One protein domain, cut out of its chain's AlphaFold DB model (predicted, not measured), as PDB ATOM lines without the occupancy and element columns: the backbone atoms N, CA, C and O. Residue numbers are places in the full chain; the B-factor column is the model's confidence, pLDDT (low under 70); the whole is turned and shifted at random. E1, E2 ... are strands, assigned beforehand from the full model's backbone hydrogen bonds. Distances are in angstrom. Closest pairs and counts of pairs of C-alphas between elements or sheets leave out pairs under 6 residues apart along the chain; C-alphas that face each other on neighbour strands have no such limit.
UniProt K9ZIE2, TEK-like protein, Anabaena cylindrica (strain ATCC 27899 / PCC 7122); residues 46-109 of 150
ATOM      1  N   VAL A  46     -52.321 -93.762  48.226       81.12
ATOM      2  CA  VAL A  46     -53.382 -93.625  49.224       81.12
ATOM      3  C   VAL A  46     -53.347 -92.227  49.816       81.12
ATOM      4  O   VAL A  46     -52.284 -91.719  50.167       81.12
ATOM      5  N   SER A  47     -54.519 -91.613  49.930       85.38
ATOM      6  CA  SER A  47     -54.668 -90.244  50.412       85.38
ATOM      7  C   SER A  47     -55.741 -90.205  51.491       85.38
ATOM      8  O   SER A  47     -56.700 -90.977  51.472       85.38
ATOM      9  N   GLY A  48     -55.571 -89.312  52.455       85.88
ATOM     10  CA  GLY A  48     -56.458 -89.211  53.601       85.88
ATOM     11  C   GLY A  48     -56.368 -87.833  54.219       85.88
ATOM     12  O   GLY A  48     -55.296 -87.230  54.283       85.88
ATOM     13  N   ALA A  49     -57.516 -87.338  54.662       88.94
ATOM     14  CA  ALA A  49     -57.632 -86.042  55.297       88.94
ATOM     15  C   ALA A  49     -58.333 -86.187  56.645       88.94
ATOM     16  O   ALA A  49     -59.305 -86.931  56.776       88.94
ATOM     17  N   ILE A  50     -57.830 -85.462  57.637       85.50
ATOM     18  CA  ILE A  50     -58.475 -85.286  58.931       85.50
ATOM     19  C   ILE A  50     -58.832 -83.817  59.052       85.50
ATOM     20  O   ILE A  50     -57.977 -82.943  58.925       85.50
ATOM     21  N   THR A  51     -60.099 -83.566  59.342       87.44
ATOM     22  CA  THR A  51     -60.613 -82.235  59.621       87.44
ATOM     23  C   THR A  51     -61.099 -82.209  61.057       87.44
ATOM     24  O   THR A  51     -61.910 -83.039  61.461       87.44
ATOM     25  N   SER A  52     -60.580 -81.265  61.827       81.06
ATOM     26  CA  SER A  52     -61.011 -80.980  63.186       81.06
ATOM     27  C   SER A  52     -61.801 -79.675  63.167       81.06
ATOM     28  O   SER A  52     -61.328 -78.657  62.663       81.06
ATOM     29  N   VAL A  53     -63.035 -79.745  63.660       85.31
ATOM     30  CA  VAL A  53     -63.952 -78.609  63.777       85.31
ATOM     31  C   VAL A  53     -63.995 -78.233  65.248       85.31
ATOM     32  O   VAL A  53     -64.402 -79.037  66.087       85.31
ATOM     33  N   LEU A  54     -63.512 -77.038  65.559       81.19
ATOM     34  CA  LEU A  54     -63.475 -76.518  66.912       81.19
ATOM     35  C   LEU A  54     -64.852 -75.964  67.296       81.19
ATOM     36  O   LEU A  54     -65.669 -75.618  66.447       81.19
ATOM     37  N   SER A  55     -65.108 -75.865  68.600       79.31
ATOM     38  CA  SER A  55     -66.383 -75.392  69.164       79.31
ATOM     39  C   SER A  55     -66.722 -73.932  68.836       79.31
ATOM     40  O   SER A  55     -67.853 -73.509  69.054       79.31
ATOM     41  N   ASN A  56     -65.760 -73.166  68.325       79.81
ATOM     42  CA  ASN A  56     -65.925 -71.808  67.805       79.81
ATOM     43  C   ASN A  56     -66.089 -71.772  66.273       79.81
ATOM     44  O   ASN A  56     -65.815 -70.742  65.658       79.81
ATOM     45  N   ASP A  57     -66.451 -72.904  65.664       77.75
ATOM     46  CA  ASP A  57     -66.614 -73.110  64.220       77.75
ATOM     47  C   ASP A  57     -65.330 -72.916  63.389       77.75
ATOM     48  O   ASP A  57     -65.350 -72.973  62.155       77.75
ATOM     49  N   VAL A  58     -64.174 -72.744  64.041       80.19
ATOM     50  CA  VAL A  58     -62.880 -72.729  63.360       80.19
ATOM     51  C   VAL A  58     -62.535 -74.150  62.939       80.19
ATOM     52  O   VAL A  58     -62.619 -75.093  63.718       80.19
ATOM     53  N   THR A  59     -62.122 -74.310  61.687       82.56
ATOM     54  CA  THR A  59     -61.736 -75.611  61.145       82.56
ATOM     55  C   THR A  59     -60.231 -75.662  60.936       82.56
ATOM     56  O   THR A  59     -59.650 -74.754  60.343       82.56
ATOM     57  N   ASN A  60     -59.601 -76.745  61.382       82.31
ATOM     58  CA  ASN A  60     -58.217 -77.053  61.059       82.31
ATOM     59  C   ASN A  60     -58.153 -78.422  60.365       82.31
ATOM     60  O   ASN A  60     -58.672 -79.420  60.868       82.31
ATOM     61  N   SER A  61     -57.504 -78.473  59.206       84.25
ATOM     62  CA  SER A  61     -57.417 -79.688  58.396       84.25
ATOM     63  C   SER A  61     -55.973 -80.095  58.167       84.25
ATOM     64  O   SER A  61     -55.089 -79.257  57.999       84.25
ATOM     65  N   PHE A  62     -55.757 -81.401  58.113       84.50
ATOM     66  CA  PHE A  62     -54.518 -82.018  57.681       84.50
ATOM     67  C   PHE A  62     -54.825 -83.012  56.566       84.50
ATOM     68  O   PHE A  62     -55.746 -83.816  56.696       84.50
ATOM     69  N   ALA A  63     -54.039 -82.984  55.496       86.81
ATOM     70  CA  ALA A  63     -54.105 -83.961  54.423       86.81
ATOM     71  C   ALA A  63     -52.723 -84.578  54.224       86.81
ATOM     72  O   ALA A  63     -51.718 -83.868  54.199       86.81
ATOM     73  N   ALA A  64     -52.688 -85.896  54.076       82.38
ATOM     74  CA  ALA A  64     -51.489 -86.624  53.703       82.38
ATOM     75  C   ALA A  64     -51.785 -87.573  52.554       82.38
ATOM     76  O   ALA A  64     -52.889 -88.104  52.405       82.38
ATOM     77  N   GLU A  65     -50.749 -87.790  51.762       82.94
ATOM     78  CA  GLU A  65     -50.740 -88.732  50.668       82.94
ATOM     79  C   GLU A  65     -49.462 -89.552  50.746       82.94
ATOM     80  O   GLU A  65     -48.370 -89.020  50.951       82.94
ATOM     81  N   MET A  66     -49.615 -90.857  50.579       78.75
ATOM     82  CA  MET A  66     -48.517 -91.788  50.443       78.75
ATOM     83  C   MET A  66     -48.500 -92.314  49.015       78.75
ATOM     84  O   MET A  66     -49.487 -92.866  48.523       78.75
ATOM     85  N   VAL A  67     -47.353 -92.146  48.363       78.81
ATOM     86  CA  VAL A  67     -47.082 -92.701  47.040       78.81
ATOM     87  C   VAL A  67     -46.332 -94.007  47.223       78.81
ATOM     88  O   VAL A  67     -45.280 -94.038  47.864       78.81
ATOM     89  N   PHE A  68     -46.885 -95.091  46.691       74.44
ATOM     90  CA  PHE A  68     -46.252 -96.393  46.783       74.44
ATOM     91  C   PHE A  68     -45.165 -96.558  45.709       74.44
ATOM     92  O   PHE A  68     -45.262 -95.964  44.633       74.44
ATOM     93  N   PRO A  69     -44.124 -97.371  45.975       69.25
ATOM     94  CA  PRO A  69     -43.091 -97.683  44.987       69.25
ATOM     95  C   PRO A  69     -43.688 -98.269  43.701       69.25
ATOM     96  O   PRO A  69     -44.713 -98.941  43.761       69.25
ATOM     97  N   GLU A  70     -43.006 -98.124  42.559       61.59
ATOM     98  CA  GLU A  70     -43.497 -98.572  41.235       61.59
ATOM     99  C   GLU A  70     -43.927-100.045  41.168       61.59
ATOM    100  O   GLU A  70     -44.793-100.415  40.383       61.59
ATOM    101  N   GLN A  71     -43.334-100.900  42.001       59.72
ATOM    102  CA  GLN A  71     -43.673-102.323  42.061       59.72
ATOM    103  C   GLN A  71     -44.820-102.633  43.030       59.72
ATOM    104  O   GLN A  71     -45.107-103.799  43.272       59.72
ATOM    105  N   SER A  72     -45.459-101.634  43.637       61.41
ATOM    106  CA  SER A  72     -46.556-101.825  44.588       61.41
ATOM    107  C   SER A  72     -47.897-101.514  43.937       61.41
ATOM    108  O   SER A  72     -48.082-100.448  43.354       61.41
ATOM    109  N   ILE A  73     -48.848-102.440  44.054       59.88
ATOM    110  CA  ILE A  73     -50.140-102.331  43.356       59.88
ATOM    111  C   ILE A  73     -51.229-101.704  44.223       59.88
ATOM    112  O   ILE A  73     -52.185-101.133  43.706       59.88
ATOM    113  N   ALA A  74     -51.086-101.799  45.543       64.31
ATOM    114  CA  ALA A  74     -52.055-101.299  46.507       64.31
ATOM    115  C   ALA A  74     -51.442-101.214  47.910       64.31
ATOM    116  O   ALA A  74     -50.388-101.798  48.188       64.31
ATOM    117  N   SER A  75     -52.167-100.544  48.807       64.94
ATOM    118  CA  SER A  75     -51.971-100.693  50.249       64.94
ATOM    119  C   SER A  75     -52.209-102.150  50.652       64.94
ATOM    120  O   SER A  75     -53.233-102.731  50.288       64.94
ATOM    121  N   SER A  76     -51.303-102.738  51.431       72.56
ATOM    122  CA  SER A  76     -51.552-103.998  52.131       72.56
ATOM    123  C   SER A  76     -52.029-103.711  53.556       72.56
ATOM    124  O   SER A  76     -51.435-102.921  54.288       72.56
ATOM    125  N   GLY A  77     -53.133-104.346  53.952       74.00
ATOM    126  CA  GLY A  77     -53.678-104.210  55.302       74.00
ATOM    127  C   GLY A  77     -54.239-102.817  55.614       74.00
ATOM    128  O   GLY A  77     -54.872-102.182  54.772       74.00
ATOM    129  N   THR A  78     -54.060-102.377  56.861       77.81
ATOM    130  CA  THR A  78     -54.646-101.141  57.395       77.81
ATOM    131  C   THR A  78     -53.793 -99.918  57.060       77.81
ATOM    132  O   THR A  78     -52.589 -99.899  57.304       77.81
ATOM    133  N   VAL A  79     -54.448 -98.861  56.576       83.12
ATOM    134  CA  VAL A  79     -53.871 -97.513  56.480       83.12
ATOM    135  C   VAL A  79     -54.109 -96.813  57.812       83.12
ATOM    136  O   VAL A  79     -55.247 -96.711  58.270       83.12
ATOM    137  N   THR A  80     -53.048 -96.343  58.455       86.50
ATOM    138  CA  THR A  80     -53.122 -95.641  59.736       86.50
ATOM    139  C   THR A  80     -52.799 -94.171  59.544       86.50
ATOM    140  O   THR A  80     -51.767 -93.826  58.972       86.50
ATOM    141  N   ILE A  81     -53.666 -93.305  60.067       87.81
ATOM    142  CA  ILE A  81     -53.380 -91.881  60.229       87.81
ATOM    143  C   ILE A  81     -53.291 -91.596  61.725       87.81
ATOM    144  O   ILE A  81     -54.230 -91.868  62.471       87.81
ATOM    145  N   SER A  82     -52.158 -91.061  62.167       88.69
ATOM    146  CA  SER A  82     -51.926 -90.670  63.557       88.69
ATOM    147  C   SER A  82     -51.875 -89.154  63.645       88.69
ATOM    148  O   SER A  82     -50.979 -88.541  63.069       88.69
ATOM    149  N   ALA A  83     -52.826 -88.560  64.366       87.81
ATOM    150  CA  ALA A  83     -52.895 -87.125  64.609       87.81
ATOM    151  C   ALA A  83     -52.457 -86.789  66.039       87.81
ATOM    152  O   ALA A  83     -52.878 -87.429  67.003       87.81
ATOM    153  N   THR A  84     -51.622 -85.765  66.167       88.00
ATOM    154  CA  THR A  84     -51.235 -85.155  67.435       88.00
ATOM    155  C   THR A  84     -52.019 -83.870  67.616       88.00
ATOM    156  O   THR A  84     -52.074 -83.024  66.722       88.00
ATOM    157  N   TYR A  85     -52.619 -83.747  68.791       86.44
ATOM    158  CA  TYR A  85     -53.467 -82.636  69.175       86.44
ATOM    159  C   TYR A  85     -52.796 -81.826  70.286       86.44
ATOM    160  O   TYR A  85     -52.195 -82.407  71.191       86.44
ATOM    161  N   ALA A  86     -52.922 -80.503  70.240       85.69
ATOM    162  CA  ALA A  86     -52.491 -79.613  71.314       85.69
ATOM    163  C   ALA A  86     -53.513 -78.497  71.539       85.69
ATOM    164  O   ALA A  86     -54.306 -78.176  70.651       85.69
ATOM    165  N   THR A  87     -53.488 -77.908  72.734       86.62
ATOM    166  CA  THR A  87     -54.340 -76.762  73.060       86.62
ATOM    167  C   THR A  87     -54.006 -75.566  72.178       86.62
ATOM    168  O   THR A  87     -52.834 -75.292  71.893       86.62
ATOM    169  N   VAL A  88     -55.031 -74.827  71.764       80.25
ATOM    170  CA  VAL A  88     -54.858 -73.633  70.934       80.25
ATOM    171  C   VAL A  88     -54.394 -72.467  71.807       80.25
ATOM    172  O   VAL A  88     -55.198 -71.720  72.354       80.25
ATOM    173  N   SER A  89     -53.077 -72.270  71.913       77.12
ATOM    174  CA  SER A  89     -52.479 -71.121  72.617       77.12
ATOM    175  C   SER A  89     -53.076 -70.921  74.031       77.12
ATOM    176  O   SER A  89     -53.182 -71.883  74.788       77.12
ATOM    177  N   ALA A  90     -53.452 -69.691  74.402       75.81
ATOM    178  CA  ALA A  90     -54.026 -69.331  75.701       75.81
ATOM    179  C   ALA A  90     -55.443 -69.886  75.963       75.81
ATOM    180  O   ALA A  90     -55.952 -69.718  77.072       75.81
ATOM    181  N   ASP A  91     -56.083 -70.531  74.983       77.25
ATOM    182  CA  ASP A  91     -57.403 -71.134  75.148       77.25
ATOM    183  C   ASP A  91     -57.293 -72.649  75.367       77.25
ATOM    184  O   ASP A  91     -57.222 -73.455  74.438       77.25
ATOM    185  N   VAL A  92     -57.306 -73.041  76.642       79.25
ATOM    186  CA  VAL A  92     -57.256 -74.446  77.070       79.25
ATOM    187  C   VAL A  92     -58.552 -75.219  76.796       79.25
ATOM    188  O   VAL A  92     -58.567 -76.438  76.949       79.25
ATOM    189  N   SER A  93     -59.637 -74.542  76.401       80.88
ATOM    190  CA  SER A  93     -60.907 -75.188  76.039       80.88
ATOM    191  C   SER A  93     -60.942 -75.668  74.585       80.88
ATOM    192  O   SER A  93     -61.859 -76.391  74.192       80.88
ATOM    193  N   GLN A  94     -59.929 -75.303  73.797       80.94
ATOM    194  CA  GLN A  94     -59.822 -75.611  72.380       80.94
ATOM    195  C   GLN A  94     -58.600 -76.475  72.095       80.94
ATOM    196  O   GLN A  94     -57.506 -76.217  72.594       80.94
ATOM    197  N   VAL A  95     -58.771 -77.479  71.236       84.81
ATOM    198  CA  VAL A  95     -57.702 -78.391  70.831       84.81
ATOM    199  C   VAL A  95     -57.675 -78.481  69.308       84.81
ATOM    200  O   VAL A  95     -58.711 -78.696  68.684       84.81
ATOM    201  N   ALA A  96     -56.495 -78.324  68.714       85.94
ATOM    202  CA  ALA A  96     -56.285 -78.417  67.273       85.94
ATOM    203  C   ALA A  96     -55.229 -79.473  66.938       85.94
ATOM    204  O   ALA A  96     -54.383 -79.821  67.764       85.94
ATOM    205  N   ILE A  97     -55.269 -79.968  65.702       86.44
ATOM    206  CA  ILE A  97     -54.242 -80.871  65.169       86.44
ATOM    207  C   ILE A  97     -52.991 -80.038  64.900       86.44
ATOM    208  O   ILE A  97     -53.047 -79.084  64.126       86.44
ATOM    209  N   THR A  98     -51.865 -80.407  65.503       85.06
ATOM    210  CA  THR A  98     -50.567 -79.758  65.256       85.06
ATOM    211  C   THR A  98     -49.752 -80.499  64.210       85.06
ATOM    212  O   THR A  98     -49.042 -79.889  63.416       85.06
ATOM    213  N   THR A  99     -49.870 -81.824  64.208       83.44
ATOM    214  CA  THR A  99     -49.132 -82.712  63.317       83.44
ATOM    215  C   THR A  99     -49.995 -83.926  63.036       83.44
ATOM    216  O   THR A  99     -50.703 -84.401  63.920       83.44
ATOM    217  N   ALA A 100     -49.900 -84.477  61.837       82.62
ATOM    218  CA  ALA A 100     -50.381 -85.819  61.582       82.62
ATOM    219  C   ALA A 100     -49.424 -86.551  60.642       82.62
ATOM    220  O   ALA A 100     -48.644 -85.940  59.917       82.62
ATOM    221  N   ASN A 101     -49.446 -87.876  60.716       86.25
ATOM    222  CA  ASN A 101     -48.617 -88.754  59.906       86.25
ATOM    223  C   ASN A 101     -49.478 -89.884  59.352       86.25
ATOM    224  O   ASN A 101     -50.396 -90.351  60.028       86.25
ATOM    225  N   MET A 102     -49.166 -90.325  58.137       84.94
ATOM    226  CA  MET A 102     -49.823 -91.455  57.488       84.94
ATOM    227  C   MET A 102     -48.826 -92.595  57.291       84.94
ATOM    228  O   MET A 102     -47.695 -92.369  56.867       84.94
ATOM    229  N   SER A 103     -49.270 -93.819  57.570       85.75
ATOM    230  CA  SER A 103     -48.529 -95.052  57.323       85.75
ATOM    231  C   SER A 103     -49.436 -96.080  56.660       85.75
ATOM    232  O   SER A 103     -50.577 -96.264  57.079       85.75
ATOM    233  N   ALA A 104     -48.924 -96.781  55.654       81.06
ATOM    234  CA  ALA A 104     -49.615 -97.890  55.013       81.06
ATOM    235  C   ALA A 104     -48.616 -98.999  54.672       81.06
ATOM    236  O   ALA A 104     -47.471 -98.725  54.306       81.06
ATOM    237  N   GLY A 105     -49.051-100.254  54.802       75.44
ATOM    238  CA  GLY A 105     -48.304-101.388  54.267       75.44
ATOM    239  C   GLY A 105     -48.340-101.370  52.742       75.44
ATOM    240  O   GLY A 105     -49.293-100.873  52.144       75.44
ATOM    241  N   THR A 106     -47.320-101.921  52.088       68.19
ATOM    242  CA  THR A 106     -47.300-102.063  50.626       68.19
ATOM    243  C   THR A 106     -47.566-103.507  50.219       68.19
ATOM    244  O   THR A 106     -47.092-104.451  50.857       68.19
ATOM    245  N   ALA A 107     -48.372-103.704  49.175       66.94
ATOM    246  CA  ALA A 107     -48.497-104.987  48.492       66.94
ATOM    247  C   ALA A 107     -47.611-104.965  47.243       66.94
ATOM    248  O   ALA A 107     -47.922-104.267  46.274       66.94
ATOM    249  N   THR A 108     -46.516-105.725  47.264       64.62
ATOM    250  CA  THR A 108     -45.579-105.787  46.139       64.62
ATOM    251  C   THR A 108     -46.050-106.765  45.074       64.62
ATOM    252  O   THR A 108     -46.509-107.874  45.352       64.62
ATOM    253  N   TYR A 109     -45.859-106.368  43.828       62.19
ATOM    254  CA  TYR A 109     -45.990-107.208  42.664       62.19
ATOM    255  C   TYR A 109     -44.750-108.086  42.506       62.19
ATOM    256  O   TYR A 109     -43.659-107.588  42.263       62.19
TER     257      TYR A 109
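This is residues 46 to 109 of the 150 residues of the protein "TEK-like protein" of Anabaena cylindrica (strain ATCC 27899 / PCC 7122) (UniProt K9ZIE2). Two long strand hairpins, E1 with E2 and E3 with E4, lie lengthwise one over the other and make a slender rod, with the turns of both hairpins toward the same end. The shorter hairpin packs on the longer one mostly through E2 and E4, and residues 68 to 71 link the two at the other end. The printed part has 64 residues with four named strands, E1, E2, E3 and E4 in that order, in two antiparallel sheets of order E1 - E2 and E3 - E4, and no named helix; the class is all strand. It is loose, with a radius of gyration of the C-alphas of 15.5 A and spans of 50 by 16 by 16 A.

Find C-alpha 46 at (-53.382, -93.625, 49.224); from there E1, residues 46 to 53, runs 23.4 A to C-alpha 53 at (-63.952, -78.609, 63.777). After five residues look for E2, residues 59 to 67, 26.6 A from first to last C-alpha. Four residues on, E3 takes residues 72 to 88 over 39.5 A and bends by 70 degrees at residue 77. E4, residues 91 to 108, is the longest strand with 18 residues; it bends by 52 degrees at residue 94 and spans 46.7 A, ending with C-alpha 108 at (-45.579, -105.787, 46.139).

Begin with the hairpin of E1 and E2, antiparallel at 170 degrees between their directions. Look at N 48 and O 64, 2.9 A apart and within hydrogen-bond range, and at N 62 and O 50, 2.8 A. The hairpin of E3 and E4 is antiparallel at 168 degrees; there N 80 and O 103, 2.8 A apart, and N 98 and O 84, 2.9 A, are within range. Between the hairpins, E2 and E4 have 13 pairs of C-alphas within 8 A, the closest being those of Ala 64 and Met 102 at 6.4 A. E1 and E4 have 2 such pairs, the closest C-alphas being those of Ser 52 and Ala 96 at 6.8 A. E1 and E3 also have 2, the closest C-alphas being those of Val 46 and Ser 75 at 7.3 A. E2 and E3 are near each other, with 7 pairs of C-alphas within 10 A.

Go from C-alpha 90 of Ala 90 to C-alpha 109 of Tyr 109 and you cross 50.9 A, the two farthest apart. The printed part has no cut, and its three links, E1 to E2, E2 to E3 and E3 to E4, are tight. The mean pLDDT of the printed part is 79.3; look for values under 70 at residues 69 to 75 and 106 to 109.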